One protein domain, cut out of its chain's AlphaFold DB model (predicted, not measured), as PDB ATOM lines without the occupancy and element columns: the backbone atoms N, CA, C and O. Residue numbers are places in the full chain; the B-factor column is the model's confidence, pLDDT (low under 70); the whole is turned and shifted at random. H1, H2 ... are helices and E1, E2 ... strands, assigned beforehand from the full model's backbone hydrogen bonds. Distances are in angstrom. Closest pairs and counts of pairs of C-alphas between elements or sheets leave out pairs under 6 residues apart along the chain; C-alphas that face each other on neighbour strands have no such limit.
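What this domain is: This is residues 4 to 123 of the 147 residues of an uncharacterized protein of marine sediment metagenome (UniProt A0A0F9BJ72). A small three-stranded wall has helices H5 and H3 packed on one face, its other face bare of named helices; H2 packs on H5, and H1 folds back along H2 as a helical hairpin at one end of the model. H4 folds back along H3 in a second helical hairpin. The printed part has 120 residues, with five named helices and three named strands in the order E1, E2, H1, H2, E3, H3, H4, H5; the sheet runs E1, E2, E3, all antiparallel, and the class is mixed, helices and strands. It is compact, with a radius of gyration of the C-alphas of 14.6 A, and rounded, spanning 39 by 39 by 28 A.

How they stand to each other: Inner strand E2, residues 17 to 21, is antiparallel to both edge strands, E1, residues 8 to 12, and E3, residues 63 to 68. E1 and E2 form a hairpin, with N 10 and O 19 within hydrogen-bond range at 3.1 A. Between E2 and E3, N 18 and O 67 are 2.9 A apart. H5, residues 103 to 115, is on the sheet at a height of 8.2 A; its closest C-alphas to E1 are Ala 112 and Ala 10, 5.3 A. H3, residues 74 to 85, is on the same face at a height of 9.6 A, slantwise to the strands at 53 degrees to E3 on the local plane. These make two layers, helices on one face of a sheet. H2, residues 48 to 60, touches H5 at a steep tilt of 41 degrees, the same way, closest at the C-alphas of Met 59 and Tyr 113, 6.4 A. H1, residues 27 to 39, touches H2 at a shallow tilt of 13 degrees, opposite ways; the closest C-alphas, of Ala 29 and Leu 58, are 6.8 A apart. H4, residues 90 to 100, touches residues 78 to 82 of H3 at a shallow tilt of 23 degrees, opposite ways, with the C-alphas of Gly 78 and Val 100 closest at 4.9 A. Every O i to N i+4 pair is within hydrogen-bond range in H1, H2, H3 and H5, and 5 of 7 are in H4.

Where its parts are: E1 begins at C-alpha 8, (28.163, 23.960, 26.423), and E3 is 14.3 A long. H1 and H5 are each 18.4 A from first to last C-alpha, H2 18.1 A, H3 16.3 A and H4 15.6 A. H5 ends at C-alpha 115, (27.968, 18.779, 19.600).

The domain as a whole: The C-alphas farthest apart, of Ala 72 and Gly 122, are 44.6 A apart. The printed part has no cut and no long link. The mean pLDDT of the printed part is 84.7; residues 27 to 28, 35, 37 to 47 and 119 to 123 are under 70.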
ATOM      1  N   LYS A   4      32.181  27.210  33.993       90.69
ATOM      2  CA  LYS A   4      31.131  26.307  33.498       90.69
ATOM      3  C   LYS A   4      29.915  27.031  32.924       90.69
ATOM      4  O   LYS A   4      29.262  26.502  32.036       90.69
ATOM      5  N   THR A   5      29.615  28.245  33.389       90.38
ATOM      6  CA  THR A   5      28.407  28.983  32.968       90.38
ATOM      7  C   THR A   5      28.456  29.479  31.525       90.38
ATOM      8  O   THR A   5      27.410  29.768  30.953       90.38
ATOM      9  N   ILE A   6      29.652  29.565  30.937       90.50
ATOM     10  CA  ILE A   6      29.858  29.937  29.530       90.50
ATOM     11  C   ILE A   6      30.122  28.717  28.633       90.50
ATOM     12  O   ILE A   6      30.344  28.873  27.435       90.50
ATOM     13  N   CYS A   7      30.134  27.510  29.205       93.94
ATOM     14  CA  CYS A   7      30.358  26.272  28.469       93.94
ATOM     15  C   CYS A   7      29.047  25.713  27.909       93.94
ATOM     16  O   CYS A   7      27.971  25.896  28.479       93.94
ATOM     17  N   LYS A   8      29.163  24.955  26.820       95.50
ATOM     18  CA  LYS A   8      28.163  23.960  26.423       95.50
ATOM     19  C   LYS A   8      28.560  22.606  26.982       95.50
ATOM     20  O   LYS A   8      29.734  22.359  27.263       95.50
ATOM     21  N   THR A   9      27.566  21.744  27.136       96.62
ATOM     22  CA  THR A   9      27.749  20.418  27.714       96.62
ATOM     23  C   THR A   9      27.308  19.330  26.758       96.62
ATOM     24  O   THR A   9      26.278  19.488  26.110       96.62
ATOM     25  N   ALA A  10      28.032  18.218  26.754       97.38
ATOM     26  CA  ALA A  10      27.626  16.969  26.121       97.38
ATOM     27  C   ALA A  10      27.844  15.810  27.100       97.38
ATOM     28  O   ALA A  10      28.692  15.893  27.992       97.38
ATOM     29  N   THR A  11      27.079  14.731  26.953       97.56
ATOM     30  CA  THR A  11      27.204  13.542  27.807       97.56
ATOM     31  C   THR A  11      27.741  12.367  27.008       97.56
ATOM     32  O   THR A  11      27.175  12.020  25.975       97.56
ATOM     33  N   ILE A  12      28.791  11.717  27.509       97.31
ATOM     34  CA  ILE A  12      29.425  10.556  26.869       97.31
ATOM     35  C   ILE A  12      29.421   9.341  27.805       97.31
ATOM     36  O   ILE A  12      29.079   9.450  28.986       97.31
ATOM     37  N   LEU A  13      29.824   8.179  27.272       96.25
ATOM     38  CA  LEU A  13      29.966   6.924  28.025       96.25
ATOM     39  C   LEU A  13      28.677   6.559  28.778       96.25
ATOM     40  O   LEU A  13      28.680   6.417  29.999       96.25
ATOM     41  N   ASP A  14      27.566   6.465  28.044       95.44
ATOM     42  CA  ASP A  14      26.230   6.147  28.574       95.44
ATOM     43  C   ASP A  14      25.753   7.119  29.667       95.44
ATOM     44  O   ASP A  14      25.145   6.732  30.669       95.44
ATOM     45  N   GLY A  15      26.076   8.404  29.493       95.44
ATOM     46  CA  GLY A  15      25.710   9.461  30.433       95.44
ATOM     47  C   GLY A  15      26.520   9.451  31.729       95.44
ATOM     48  O   GLY A  15      26.103  10.063  32.707       95.44
ATOM     49  N   LYS A  16      27.655   8.740  31.773       97.88
ATOM     50  CA  LYS A  16      28.514   8.672  32.965       97.88
ATOM     51  C   LYS A  16      29.540   9.786  33.054       97.88
ATOM     52  O   LYS A  16      30.111   9.983  34.125       97.88
ATOM     53  N   VAL A  17      29.779  10.495  31.956       97.94
ATOM     54  CA  VAL A  17      30.676  11.647  31.937       97.94
ATOM     55  C   VAL A  17      29.970  12.818  31.278       97.94
ATOM     56  O   VAL A  17      29.518  12.709  30.138       97.94
ATOM     57  N   THR A  18      29.914  13.941  31.988       98.19
ATOM     58  CA  THR A  18      29.464  15.223  31.445       98.19
ATOM     59  C   THR A  18      30.682  16.053  31.087       98.19
ATOM     60  O   THR A  18      31.553  16.302  31.921       98.19
ATOM     61  N   VAL A  19      30.739  16.474  29.832       97.31
ATOM     62  CA  VAL A  19      31.859  17.197  29.241       97.31
ATOM     63  C   VAL A  19      31.486  18.664  29.109       97.31
ATOM     64  O   VAL A  19      30.469  18.965  28.496       97.31
ATOM     65  N   TYR A  20      32.297  19.570  29.654       97.12
ATOM     66  CA  TYR A  20      32.090  21.019  29.577       97.12
ATOM     67  C   TYR A  20      33.102  21.622  28.613       97.12
ATOM     68  O   TYR A  20      34.306  21.601  28.886       97.12
ATOM     69  N   MET A  21      32.625  22.189  27.505       95.06
ATOM     70  CA  MET A  21      33.491  22.792  26.496       95.06
ATOM     71  C   MET A  21      33.105  24.232  26.169       95.06
ATOM     72  O   MET A  21      31.925  24.585  26.121       95.06
ATOM     73  N   LEU A  22      34.105  25.069  25.883       92.62
ATOM     74  CA  LEU A  22      33.870  26.408  25.337       92.62
ATOM     75  C   LEU A  22      33.290  26.301  23.924       92.62
ATOM     76  O   LEU A  22      33.942  25.664  23.102       92.62
ATOM     77  N   PRO A  23      32.151  26.939  23.602       89.19
ATOM     78  CA  PRO A  23      31.418  26.679  22.359       89.19
ATOM     79  C   PRO A  23      31.988  27.353  21.108       89.19
ATOM     80  O   PRO A  23      31.619  26.998  19.989       89.19
ATOM     81  N   TYR A  24      32.853  28.353  21.282       83.62
ATOM     82  CA  TYR A  24      33.309  29.197  20.185       83.62
ATOM     83  C   TYR A  24      34.588  28.659  19.566       83.62
ATOM     84  O   TYR A  24      35.630  28.607  20.219       83.62
ATOM     85  N   ASN A  25      34.519  28.324  18.281       75.56
ATOM     86  CA  ASN A  25      35.710  28.011  17.511       75.56
ATOM     87  C   ASN A  25      36.503  29.277  17.211       75.56
ATOM     88  O   ASN A  25      35.957  30.323  16.859       75.56
ATOM     89  N   THR A  26      37.819  29.159  17.322       73.31
ATOM     90  CA  THR A  26      38.737  30.164  16.798       73.31
ATOM     91  C   THR A  26      38.984  29.885  15.316       73.31
ATOM     92  O   THR A  26      38.894  28.740  14.870       73.31
ATOM     93  N   MET A  27      39.354  30.907  14.535       69.62
ATOM     94  CA  MET A  27      39.816  30.700  13.150       69.62
ATOM     95  C   MET A  27      40.954  29.673  13.070       69.62
ATOM     96  O   MET A  27      41.036  28.900  12.121       69.62
ATOM     97  N   GLN A  28      41.817  29.649  14.087       68.94
ATOM     98  CA  GLN A  28      42.900  28.682  14.201       68.94
ATOM     99  C   GLN A  28      42.371  27.249  14.330       68.94
ATOM    100  O   GLN A  28      42.890  26.361  13.667       68.94
ATOM    101  N   ALA A  29      41.329  27.021  15.134       73.31
ATOM    102  CA  ALA A  29      40.703  25.707  15.257       73.31
ATOM    103  C   ALA A  29      40.054  25.253  13.942       73.31
ATOM    104  O   ALA A  29      40.225  24.102  13.561       73.31
ATOM    105  N   GLY A  30      39.385  26.165  13.225       71.19
ATOM    106  CA  GLY A  30      38.832  25.875  11.898       71.19
ATOM    107  C   GLY A  30      39.912  25.450  10.902       71.19
ATOM    108  O   GLY A  30      39.798  24.400  10.286       71.19
ATOM    109  N   ARG A  31      41.019  26.199  10.830       70.06
ATOM    110  CA  ARG A  31      42.151  25.852   9.958       70.06
ATOM    111  C   ARG A  31      42.789  24.509  10.315       70.06
ATOM    112  O   ARG A  31      43.173  23.775   9.417       70.06
ATOM    113  N   VAL A  32      42.900  24.188  11.605       70.56
ATOM    114  CA  VAL A  32      43.406  22.880  12.048       70.56
ATOM    115  C   VAL A  32      42.481  21.759  11.580       70.56
ATOM    116  O   VAL A  32      42.987  20.761  11.089       70.56
ATOM    117  N   ILE A  33      41.158  21.920  11.681       73.88
ATOM    118  CA  ILE A  33      40.193  20.922  11.189       73.88
ATOM    119  C   ILE A  33      40.312  20.756   9.669       73.88
ATOM    120  O   ILE A  33      40.479  19.636   9.201       73.88
ATOM    121  N   ASP A  34      40.326  21.858   8.913       72.44
ATOM    122  CA  ASP A  34      40.472  21.818   7.453       72.44
ATOM    123  C   ASP A  34      41.780  21.127   7.028       72.44
ATOM    124  O   ASP A  34      41.807  20.345   6.081       72.44
ATOM    125  N   GLU A  35      42.888  21.411   7.724       68.19
ATOM    126  CA  GLU A  35      44.174  20.752   7.479       68.19
ATOM    127  C   GLU A  35      44.102  19.260   7.845       68.19
ATOM    128  O   GLU A  35      44.593  18.428   7.084       68.19
ATOM    129  N   MET A  36      43.438  18.890   8.943       70.81
ATOM    130  CA  MET A  36      43.234  17.490   9.333       70.81
ATOM    131  C   MET A  36      42.439  16.688   8.300       70.81
ATOM    132  O   MET A  36      42.849  15.572   7.979       70.81
ATOM    133  N   ASP A  37      41.379  17.261   7.733       68.50
ATOM    134  CA  ASP A  37      40.570  16.623   6.687       68.50
ATOM    135  C   ASP A  37      41.368  16.367   5.403       68.50
ATOM    136  O   ASP A  37      41.073  15.435   4.662       68.50
ATOM    137  N   THR A  38      42.408  17.162   5.133       67.69
ATOM    138  CA  THR A  38      43.322  16.909   4.005       67.69
ATOM    139  C   THR A  38      44.431  15.907   4.326       67.69
ATOM    140  O   THR A  38      45.085  15.398   3.415       67.69
ATOM    141  N   LEU A  39      44.676  15.636   5.611       63.88
ATOM    142  CA  LEU A  39      45.739  14.744   6.065       63.88
ATOM    143  C   LEU A  39      45.281  13.285   6.180       63.88
ATOM    144  O   LEU A  39      46.128  12.395   6.143       63.88
ATOM    145  N   THR A  40      43.978  13.012   6.277       63.34
ATOM    146  CA  THR A  40      43.419  11.644   6.306       63.34
ATOM    147  C   THR A  40      43.817  10.816   5.082       63.34
ATOM    148  O   THR A  40      44.079   9.627   5.228       63.34
ATOM    149  N   ASP A  41      43.989  11.446   3.915       61.41
ATOM    150  CA  ASP A  41      44.489  10.799   2.688       61.41
ATOM    151  C   ASP A  41      46.021  10.593   2.670       61.41
ATOM    152  O   ASP A  41      46.554   9.865   1.830       61.41
ATOM    153  N   LEU A  42      46.755  11.261   3.568       58.84
ATOM    154  CA  LEU A  42      48.221  11.279   3.613       58.84
ATOM    155  C   LEU A  42      48.807  10.365   4.691       58.84
ATOM    156  O   LEU A  42      49.995  10.034   4.624       58.84
ATOM    157  N   PHE A  43      48.009   9.948   5.676       60.66
ATOM    158  CA  PHE A  43      48.460   8.981   6.666       60.66
ATOM    159  C   PHE A  43      48.377   7.570   6.072       60.66
ATOM    160  O   PHE A  43      47.285   7.117   5.729       60.66
ATOM    161  N   PRO A  44      49.502   6.841   5.935       57.53
ATOM    162  CA  PRO A  44      49.435   5.425   5.595       57.53
ATOM    163  C   PRO A  44      48.548   4.709   6.623       57.53
ATOM    164  O   PRO A  44      48.587   5.075   7.798       57.53
ATOM    165  N   GLU A  45      47.804   3.683   6.185       60.34
ATOM    166  CA  GLU A  45      46.773   2.909   6.921       60.34
ATOM    167  C   GLU A  45      47.199   2.337   8.302       60.34
ATOM    168  O   GLU A  45      46.481   1.547   8.911       60.34
ATOM    169  N   HIS A  46      48.391   2.661   8.808       55.34
ATOM    170  CA  HIS A  46      49.017   2.049   9.973       55.34
ATOM    171  C   HIS A  46      49.542   3.032  11.035       55.34
ATOM    172  O   HIS A  46      49.997   2.558  12.074       55.34
ATOM    173  N   ASP A  47      49.484   4.361  10.842       65.06
ATOM    174  CA  ASP A  47      49.889   5.330  11.887       65.06
ATOM    175  C   ASP A  47      48.813   6.391  12.181       65.06
ATOM    176  O   ASP A  47      49.027   7.600  12.090       65.06
ATOM    177  N   GLU A  48      47.635   5.921  12.599       71.88
ATOM    178  CA  GLU A  48      46.537   6.772  13.084       71.88
ATOM    179  C   GLU A  48      46.899   7.558  14.355       71.88
ATOM    180  O   GLU A  48      46.185   8.478  14.756       71.88
ATOM    181  N   ARG A  49      48.012   7.224  15.022       72.56
ATOM    182  CA  ARG A  49      48.415   7.887  16.265       72.56
ATOM    183  C   ARG A  49      48.612   9.381  16.048       72.56
ATOM    184  O   ARG A  49      48.213  10.168  16.901       72.56
ATOM    185  N   GLN A  50      49.213   9.783  14.930       74.44
ATOM    186  CA  GLN A  50      49.427  11.200  14.636       74.44
ATOM    187  C   GLN A  50      48.097  11.937  14.478       74.44
ATOM    188  O   GLN A  50      47.902  12.978  15.106       74.44
ATOM    189  N   TYR A  51      47.159  11.350  13.732       77.88
ATOM    190  CA  TYR A  51      45.801  11.864  13.576       77.88
ATOM    191  C   TYR A  51      45.111  12.064  14.936       77.88
ATOM    192  O   TYR A  51      44.684  13.172  15.266       77.88
ATOM    193  N   TRP A  52      45.107  11.037  15.790       78.62
ATOM    194  CA  TRP A  52      44.488  11.114  17.117       78.62
ATOM    195  C   TRP A  52      45.185  12.103  18.058       78.62
ATOM    196  O   TRP A  52      44.526  12.757  18.867       78.62
ATOM    197  N   MET A  53      46.499  12.302  17.923       79.88
ATOM    198  CA  MET A  53      47.225  13.338  18.664       79.88
ATOM    199  C   MET A  53      46.849  14.761  18.225       79.88
ATOM    200  O   MET A  53      46.851  15.673  19.058       79.88
ATOM    201  N   HIS A  54      46.519  14.971  16.948       80.12
ATOM    202  CA  HIS A  54      45.992  16.250  16.470       80.12
ATOM    203  C   HIS A  54      44.579  16.507  17.002       80.12
ATOM    204  O   HIS A  54      44.344  17.581  17.561       80.12
ATOM    205  N   ILE A  55      43.696  15.500  16.946       83.12
ATOM    206  CA  ILE A  55      42.352  15.568  17.541       83.12
ATOM    207  C   ILE A  55      42.442  15.891  19.034       83.12
ATOM    208  O   ILE A  55      41.783  16.814  19.511       83.12
ATOM    209  N   PHE A  56      43.309  15.194  19.773       86.31
ATOM    210  CA  PHE A  56      43.540  15.457  21.190       86.31
ATOM    211  C   PHE A  56      43.868  16.932  21.454       86.31
ATOM    212  O   PHE A  56      43.206  17.573  22.267       86.31
ATOM    213  N   ARG A  57      44.854  17.494  20.744       84.69
ATOM    214  CA  ARG A  57      45.264  18.898  20.923       84.69
ATOM    215  C   ARG A  57      44.130  19.871  20.613       84.69
ATOM    216  O   ARG A  57      43.981  20.862  21.324       84.69
ATOM    217  N   LEU A  58      43.348  19.585  19.571       85.50
ATOM    218  CA  LEU A  58      42.201  20.393  19.173       85.50
ATOM    219  C   LEU A  58      41.105  20.389  20.243       85.50
ATOM    220  O   LEU A  58      40.569  21.448  20.544       85.50
ATOM    221  N   MET A  59      40.767  19.235  20.816       88.69
ATOM    222  CA  MET A  59      39.700  19.139  21.819       88.69
ATOM    223  C   MET A  59      40.148  19.655  23.188       88.69
ATOM    224  O   MET A  59      39.406  20.372  23.856       88.69
ATOM    225  N   GLU A  60      41.371  19.326  23.607       87.88
ATOM    226  CA  GLU A  60      41.891  19.627  24.945       87.88
ATOM    227  C   GLU A  60      41.954  21.138  25.224       87.88
ATOM    228  O   GLU A  60      41.772  21.559  26.364       87.88
ATOM    229  N   GLN A  61      42.159  21.972  24.198       87.00
ATOM    230  CA  GLN A  61      42.109  23.435  24.349       87.00
ATOM    231  C   GLN A  61      40.699  23.975  24.642       87.00
ATOM    232  O   GLN A  61      40.571  25.053  25.218       87.00
ATOM    233  N   PHE A  62      39.646  23.251  24.250       91.00
ATOM    234  CA  PHE A  62      38.257  23.648  24.493       91.00
ATOM    235  C   PHE A  62      37.650  22.958  25.708       91.00
ATOM    236  O   PHE A  62      36.633  23.430  26.214       91.00
ATOM    237  N   LEU A  63      38.264  21.871  26.177       92.56
ATOM    238  CA  LEU A  63      37.808  21.091  27.314       92.56
ATOM    239  C   LEU A  63      38.097  21.814  28.640       92.56
ATOM    240  O   LEU A  63      39.227  21.848  29.135       92.56
ATOM    241  N   ILE A  64      37.040  22.371  29.230       94.12
ATOM    242  CA  ILE A  64      37.099  23.146  30.472       94.12
ATOM    243  C   ILE A  64      36.975  22.247  31.692       94.12
ATOM    244  O   ILE A  64      37.817  22.335  32.588       94.12
ATOM    245  N   ASP A  65      35.949  21.396  31.723       95.31
ATOM    246  CA  ASP A  65      35.732  20.484  32.844       95.31
ATOM    247  C   ASP A  65      35.138  19.131  32.448       95.31
ATOM    248  O   ASP A  65      34.526  18.991  31.387       95.31
ATOM    249  N   LEU A  66      35.315  18.152  33.335       96.38
ATOM    250  CA  LEU A  66      34.684  16.840  33.289       96.38
ATOM    251  C   LEU A  66      34.031  16.533  34.636       96.38
ATOM    252  O   LEU A  66      34.681  16.560  35.682       96.38
ATOM    253  N   GLU A  67      32.753  16.173  34.599       97.44
ATOM    254  CA  GLU A  67      32.045  15.619  35.751       97.44
ATOM    255  C   GLU A  67      31.798  14.129  35.545       97.44
ATOM    256  O   GLU A  67      31.456  13.687  34.449       97.44
ATOM    257  N   PHE A  68      31.989  13.355  36.612       97.81
ATOM    258  CA  PHE A  68      31.977  11.899  36.568       97.81
ATOM    259  C   PHE A  68      30.916  11.349  37.511       97.81
ATOM    260  O   PHE A  68      30.978  11.573  38.723       97.81
ATOM    261  N   GLU A  69      30.007  10.553  36.966       97.69
ATOM    262  CA  GLU A  69      29.111   9.718  37.755       97.69
ATOM    263  C   GLU A  69      29.828   8.440  38.218       97.69
ATOM    264  O   GLU A  69      30.724   7.939  37.525       97.69
ATOM    265  N   PRO A  70      29.428   7.844  39.359       96.25
ATOM    266  CA  PRO A  70      29.935   6.542  39.772       96.25
ATOM    267  C   PRO A  70      29.736   5.490  38.674       96.25
ATOM    268  O   PRO A  70      28.627   5.290  38.161       96.25
ATOM    269  N   SER A  71      30.817   4.798  38.316       95.81
ATOM    270  CA  SER A  71      30.819   3.810  37.244       95.81
ATOM    271  C   SER A  71      31.866   2.730  37.493       95.81
ATOM    272  O   SER A  71      32.919   2.996  38.057       95.81
ATOM    273  N   ALA A  72      31.574   1.503  37.054       94.12
ATOM    274  CA  ALA A  72      32.554   0.416  36.973       94.12
ATOM    275  C   ALA A  72      33.174   0.298  35.565       94.12
ATOM    276  O   ALA A  72      33.960  -0.611  35.308       94.12
ATOM    277  N   ASN A  73      32.790   1.182  34.637       95.56
ATOM    278  CA  ASN A  73      33.300   1.189  33.271       95.56
ATOM    279  C   ASN A  73      34.768   1.652  33.265       95.56
ATOM    280  O   ASN A  73      35.072   2.778  33.662       95.56
ATOM    281  N   SER A  74      35.670   0.800  32.775       96.31
ATOM    282  CA  SER A  74      37.107   1.083  32.704       96.31
ATOM    283  C   SER A  74      37.444   2.308  31.852       96.31
ATOM    284  O   SER A  74      38.426   2.985  32.144       96.31
ATOM    285  N   HIS A  75      36.632   2.644  30.846       96.38
ATOM    286  CA  HIS A  75      36.805   3.860  30.050       96.38
ATOM    287  C   HIS A  75      36.537   5.129  30.866       96.38
ATOM    288  O   HIS A  75      37.254   6.118  30.718       96.38
ATOM    289  N   VAL A  76      35.541   5.093  31.761       97.00
ATOM    290  CA  VAL A  76      35.249   6.205  32.680       97.00
ATOM    291  C   VAL A  76      36.407   6.381  33.659       97.00
ATOM    292  O   VAL A  76      36.888   7.496  33.841       97.00
ATOM    293  N   GLU A  77      36.902   5.284  34.235       96.38
ATOM    294  CA  GLU A  77      38.039   5.321  35.162       96.38
ATOM    295  C   GLU A  77      39.337   5.783  34.482       96.38
ATOM    296  O   GLU A  77      40.072   6.581  35.057       96.38
ATOM    297  N   GLY A  78      39.598   5.362  33.241       95.38
ATOM    298  CA  GLY A  78      40.748   5.823  32.457       95.38
ATOM    299  C   GLY A  78      40.708   7.326  32.171       95.38
ATOM    300  O   GLY A  78      41.684   8.039  32.416       95.38
ATOM    301  N   LEU A  79      39.552   7.842  31.741       95.56
ATOM    302  CA  LEU A  79      39.369   9.275  31.502       95.56
ATOM    303  C   LEU A  79      39.456  10.094  32.799       95.56
ATOM    304  O   LEU A  79      40.056  11.168  32.822       95.56
ATOM    305  N   LYS A  80      38.911   9.573  33.899       96.19
ATOM    306  CA  LYS A  80      39.025  10.178  35.229       96.19
ATOM    307  C   LYS A  80      40.472  10.211  35.713       96.19
ATOM    308  O   LYS A  80      40.915  11.237  36.226       96.19
ATOM    309  N   LEU A  81      41.222   9.127  35.508       95.19
ATOM    310  CA  LEU A  81      42.643   9.052  35.831       95.19
ATOM    311  C   LEU A  81      43.438  10.094  35.039       95.19
ATOM    312  O   LEU A  81      44.230  10.820  35.637       95.19
ATOM    313  N   TYR A  82      43.190  10.221  33.731       94.75
ATOM    314  CA  TYR A  82      43.765  11.303  32.929       94.75
ATOM    315  C   TYR A  82      43.442  12.670  33.534       94.75
ATOM    316  O   TYR A  82      44.348  13.447  33.828       94.75
ATOM    317  N   TRP A  83      42.160  12.949  33.773       94.94
ATOM    318  CA  TRP A  83      41.698  14.255  34.234       94.94
ATOM    319  C   TRP A  83      42.317  14.682  35.565       94.94
ATOM    320  O   TRP A  83      42.696  15.836  35.740       94.94
ATOM    321  N   GLN A  84      42.446  13.743  36.501       94.00
ATOM    322  CA  GLN A  84      42.997  14.003  37.829       94.00
ATOM    323  C   GLN A  84      44.521  14.167  37.835       94.00
ATOM    324  O   GLN A  84      45.057  14.761  38.767       94.00
ATOM    325  N   ASN A  85      45.214  13.648  36.817       92.81
ATOM    326  CA  ASN A  85      46.677  13.661  36.741       92.81
ATOM    327  C   ASN A  85      47.220  14.583  35.642       92.81
ATOM    328  O   ASN A  85      48.434  14.771  35.547       92.81
ATOM    329  N   ARG A  86      46.352  15.191  34.822       87.44
ATOM    330  CA  ARG A  86      46.771  16.202  33.849       87.44
ATOM    331  C   ARG A  86      47.300  17.434  34.593       87.44
ATOM    332  O   ARG A  86      46.708  17.900  35.563       87.44
ATOM    333  N   ASN A  87      48.414  17.985  34.127       85.31
ATOM    334  CA  ASN A  87      49.035  19.183  34.699       85.31
ATOM    335  C   ASN A  87      48.959  20.359  33.716       85.31
ATOM    336  O   ASN A  87      48.319  20.250  32.685       85.31
ATOM    337  N   GLY A  88      49.583  21.503  33.994       80.06
ATOM    338  CA  GLY A  88      49.593  22.650  33.069       80.06
ATOM    339  C   GLY A  88      50.362  22.435  31.753       80.06
ATOM    340  O   GLY A  88      50.260  23.275  30.865       80.06
ATOM    341  N   ASP A  89      51.116  21.342  31.618       85.00
ATOM    342  CA  ASP A  89      52.071  21.111  30.534       85.00
ATOM    343  C   ASP A  89      51.496  20.187  29.448       85.00
ATOM    344  O   ASP A  89      51.320  18.982  29.636       85.00
ATOM    345  N   MET A  90      51.229  20.762  28.274       80.50
ATOM    346  CA  MET A  90      50.633  20.052  27.143       80.50
ATOM    347  C   MET A  90      51.490  18.879  26.641       80.50
ATOM    348  O   MET A  90      50.925  17.885  26.183       80.50
ATOM    349  N   SER A  91      52.827  18.943  26.731       79.19
ATOM    350  CA  SER A  91      53.662  17.824  26.273       79.19
ATOM    351  C   SER A  91      53.514  16.607  27.180       79.19
ATOM    352  O   SER A  91      53.411  15.489  26.689       79.19
ATOM    353  N   GLN A  92      53.411  16.820  28.492       82.50
ATOM    354  CA  GLN A  92      53.207  15.732  29.453       82.50
ATOM    355  C   GLN A  92      51.791  15.150  29.352       82.50
ATOM    356  O   GLN A  92      51.607  13.935  29.445       82.50
ATOM    357  N   ARG A  93      50.779  15.988  29.078       84.06
ATOM    358  CA  ARG A  93      49.415  15.501  28.796       84.06
ATOM    359  C   ARG A  93      49.364  14.614  27.558       84.06
ATOM    360  O   ARG A  93      48.704  13.582  27.587       84.06
ATOM    361  N   ALA A  94      50.065  15.011  26.498       81.69
ATOM    362  CA  ALA A  94      50.127  14.281  25.237       81.69
ATOM    363  C   ALA A  94      50.724  12.866  25.378       81.69
ATOM    364  O   ALA A  94      50.410  11.992  24.575       81.69
ATOM    365  N   GLU A  95      51.554  12.628  26.394       85.19
ATOM    366  CA  GLU A  95      52.072  11.295  26.723       85.19
ATOM    367  C   GLU A  95      51.093  10.493  27.593       85.19
ATOM    368  O   GLU A  95      50.849   9.310  27.341       85.19
ATOM    369  N   LEU A  96      50.496  11.139  28.600       85.56
ATOM    370  CA  LEU A  96      49.556  10.495  29.518       85.56
ATOM    371  C   LEU A  96      48.260  10.068  28.817       85.56
ATOM    372  O   LEU A  96      47.789   8.952  29.027       85.56
ATOM    373  N   PHE A  97      47.689  10.942  27.991       85.94
ATOM    374  CA  PHE A  97      46.376  10.757  27.376       85.94
ATOM    375  C   PHE A  97      46.238   9.427  26.610       85.94
ATOM    376  O   PHE A  97      45.392   8.627  27.008       85.94
ATOM    377  N   PRO A  98      47.086   9.091  25.615       85.25
ATOM    378  CA  PRO A  98      46.968   7.821  24.890       85.25
ATOM    379  C   PRO A  98      47.285   6.584  25.747       85.25
ATOM    380  O   PRO A  98      47.015   5.465  25.323       85.25
ATOM    381  N   THR A  99      47.868   6.757  26.938       87.50
ATOM    382  CA  THR A  99      48.180   5.646  27.849       87.50
ATOM    383  C   THR A  99      46.950   5.194  28.640       87.50
ATOM    384  O   THR A  99      46.855   4.025  29.010       87.50
ATOM    385  N   VAL A 100      46.007   6.102  28.917       91.56
ATOM    386  CA  VAL A 100      44.859   5.835  29.806       91.56
ATOM    387  C   VAL A 100      43.499   6.095  29.148       91.56
ATOM    388  O   VAL A 100      42.473   5.683  29.686       91.56
ATOM    389  N   VAL A 101      43.478   6.741  27.981       92.12
ATOM    390  CA  VAL A 101      42.277   7.014  27.184       92.12
ATOM    391  C   VAL A 101      42.358   6.210  25.888       92.12
ATOM    392  O   VAL A 101      43.289   6.378  25.103       92.12
ATOM    393  N   SER A 102      41.389   5.318  25.667       90.75
ATOM    394  CA  SER A 102      41.311   4.528  24.433       90.75
ATOM    395  C   SER A 102      40.858   5.380  23.249       90.75
ATOM    396  O   SER A 102      40.178   6.390  23.428       90.75
ATOM    397  N   THR A 103      41.160   4.926  22.030       87.75
ATOM    398  CA  THR A 103      40.707   5.566  20.786       87.75
ATOM    399  C   THR A 103      39.188   5.766  20.751       87.75
ATOM    400  O   THR A 103      38.729   6.839  20.377       87.75
ATOM    401  N   ASP A 104      38.405   4.801  21.245       90.44
ATOM    402  CA  ASP A 104      36.941   4.932  21.332       90.44
ATOM    403  C   ASP A 104      36.511   6.123  22.200       90.44
ATOM    404  O   ASP A 104      35.603   6.871  21.847       90.44
ATOM    405  N   VAL A 105      37.189   6.343  23.331       92.69
ATOM    406  CA  VAL A 105      36.902   7.492  24.201       92.69
ATOM    407  C   VAL A 105      37.337   8.792  23.531       92.69
ATOM    408  O   VAL A 105      36.657   9.802  23.690       92.69
ATOM    409  N   MET A 106      38.421   8.781  22.748       90.75
ATOM    410  CA  MET A 106      38.812   9.944  21.946       90.75
ATOM    411  C   MET A 106      37.747  10.288  20.902       90.75
ATOM    412  O   MET A 106      37.387  11.454  20.779       90.75
ATOM    413  N   ALA A 107      37.202   9.289  20.204       90.12
ATOM    414  CA  ALA A 107      36.117   9.485  19.246       90.12
ATOM    415  C   ALA A 107      34.855  10.048  19.925       90.12
ATOM    416  O   ALA A 107      34.241  10.981  19.411       90.12
ATOM    417  N   LEU A 108      34.505   9.552  21.119       94.81
ATOM    418  CA  LEU A 108      33.393  10.093  21.910       94.81
ATOM    419  C   LEU A 108      33.639  11.540  22.361       94.81
ATOM    420  O   LEU A 108      32.727  12.362  22.305       94.81
ATOM    421  N   LEU A 109      34.860  11.868  22.791       93.88
ATOM    422  CA  LEU A 109      35.241  13.243  23.129       93.88
ATOM    423  C   LEU A 109      35.176  14.163  21.907       93.88
ATOM    424  O   LEU A 109      34.792  15.322  22.049       93.88
ATOM    425  N   PHE A 110      35.506  13.651  20.722       91.62
ATOM    426  CA  PHE A 110      35.422  14.417  19.483       91.62
ATOM    427  C   PHE A 110      33.973  14.688  19.087       91.62
ATOM    428  O   PHE A 110      33.628  15.837  18.826       91.62
ATOM    429  N   GLY A 111      33.094  13.689  19.190       92.88
ATOM    430  CA  GLY A 111      31.653  13.904  19.024       92.88
ATOM    431  C   GLY A 111      31.095  14.932  20.018       92.88
ATOM    432  O   GLY A 111      30.342  15.822  19.632       92.88
ATOM    433  N   ALA A 112      31.529  14.890  21.283       94.38
ATOM    434  CA  ALA A 112      31.168  15.905  22.279       94.38
ATOM    435  C   ALA A 112      31.705  17.305  21.924       94.38
ATOM    436  O   ALA A 112      31.046  18.317  22.168       94.38
ATOM    437  N   TYR A 113      32.901  17.385  21.338       92.25
ATOM    438  CA  TYR A 113      33.440  18.639  20.820       92.25
ATOM    439  C   TYR A 113      32.555  19.210  19.712       92.25
ATOM    440  O   TYR A 113      32.176  20.377  19.804       92.25
ATOM    441  N   GLU A 114      32.173  18.399  18.726       89.88
ATOM    442  CA  GLU A 114      31.297  18.813  17.627       89.88
ATOM    443  C   GLU A 114      29.913  19.255  18.126       89.88
ATOM    444  O   GLU A 114      29.452  20.340  17.771       89.88
ATOM    445  N   GLU A 115      29.289  18.481  19.021       92.12
ATOM    446  CA  GLU A 115      27.968  18.779  19.600       92.12
ATOM    447  C   GLU A 115      27.945  20.107  20.374       92.12
ATOM    448  O   GLU A 115      26.937  20.814  20.411       92.12
ATOM    449  N   THR A 116      29.071  20.476  20.986       92.12
ATOM    450  CA  THR A 116      29.174  21.688  21.807       92.12
ATOM    451  C   THR A 116      29.517  22.948  21.014       92.12
ATOM    452  O   THR A 116      29.596  24.022  21.616       92.12
ATOM    453  N   ARG A 117      29.725  22.865  19.691       90.31
ATOM    454  CA  ARG A 117      30.049  24.036  18.864       90.31
ATOM    455  C   ARG A 117      28.818  24.899  18.614       90.31
ATOM    456  O   ARG A 117      27.783  24.422  18.159       90.31
ATOM    457  N   GLU A 118      28.957  26.204  18.824       84.06
ATOM    458  CA  GLU A 118      27.982  27.167  18.314       84.06
ATOM    459  C   GLU A 118      28.384  27.633  16.913       84.06
ATOM    460  O   GLU A 118      29.515  28.067  16.678       84.06
ATOM    461  N   ALA A 119      27.427  27.604  15.986       67.44
ATOM    462  CA  ALA A 119      27.561  28.334  14.738       67.44
ATOM    463  C   ALA A 119      27.551  29.833  15.063       67.44
ATOM    464  O   ALA A 119      26.528  30.381  15.478       67.44
ATOM    465  N   LEU A 120      28.696  30.499  14.900       64.62
ATOM    466  CA  LEU A 120      28.776  31.945  15.072       64.62
ATOM    467  C   LEU A 120      27.927  32.632  13.983       64.62
ATOM    468  O   LEU A 120      28.217  32.457  12.791       64.62
ATOM    469  N   PRO A 121      26.896  33.421  14.351       57.59
ATOM    470  CA  PRO A 121      26.065  34.126  13.381       57.59
ATOM    471  C   PRO A 121      26.923  35.043  12.501       57.59
ATOM    472  O   PRO A 121      27.726  35.821  13.013       57.59
ATOM    473  N   GLY A 122      26.776  34.939  11.178       58.78
ATOM    474  CA  GLY A 122      27.527  35.734  10.198       58.78
ATOM    475  C   GLY A 122      28.921  35.201   9.837       58.78
ATOM    476  O   GLY A 122      29.458  35.590   8.805       58.78
ATOM    477  N   VAL A 123      29.501  34.266  10.603       56.97
ATOM    478  CA  VAL A 123      30.758  33.591  10.208       56.97
ATOM    479  C   VAL A 123      30.496  32.550   9.120       56.97
ATOM    480  O   VAL A 123      31.292  32.430   8.195       56.97
TER     481      VAL A 123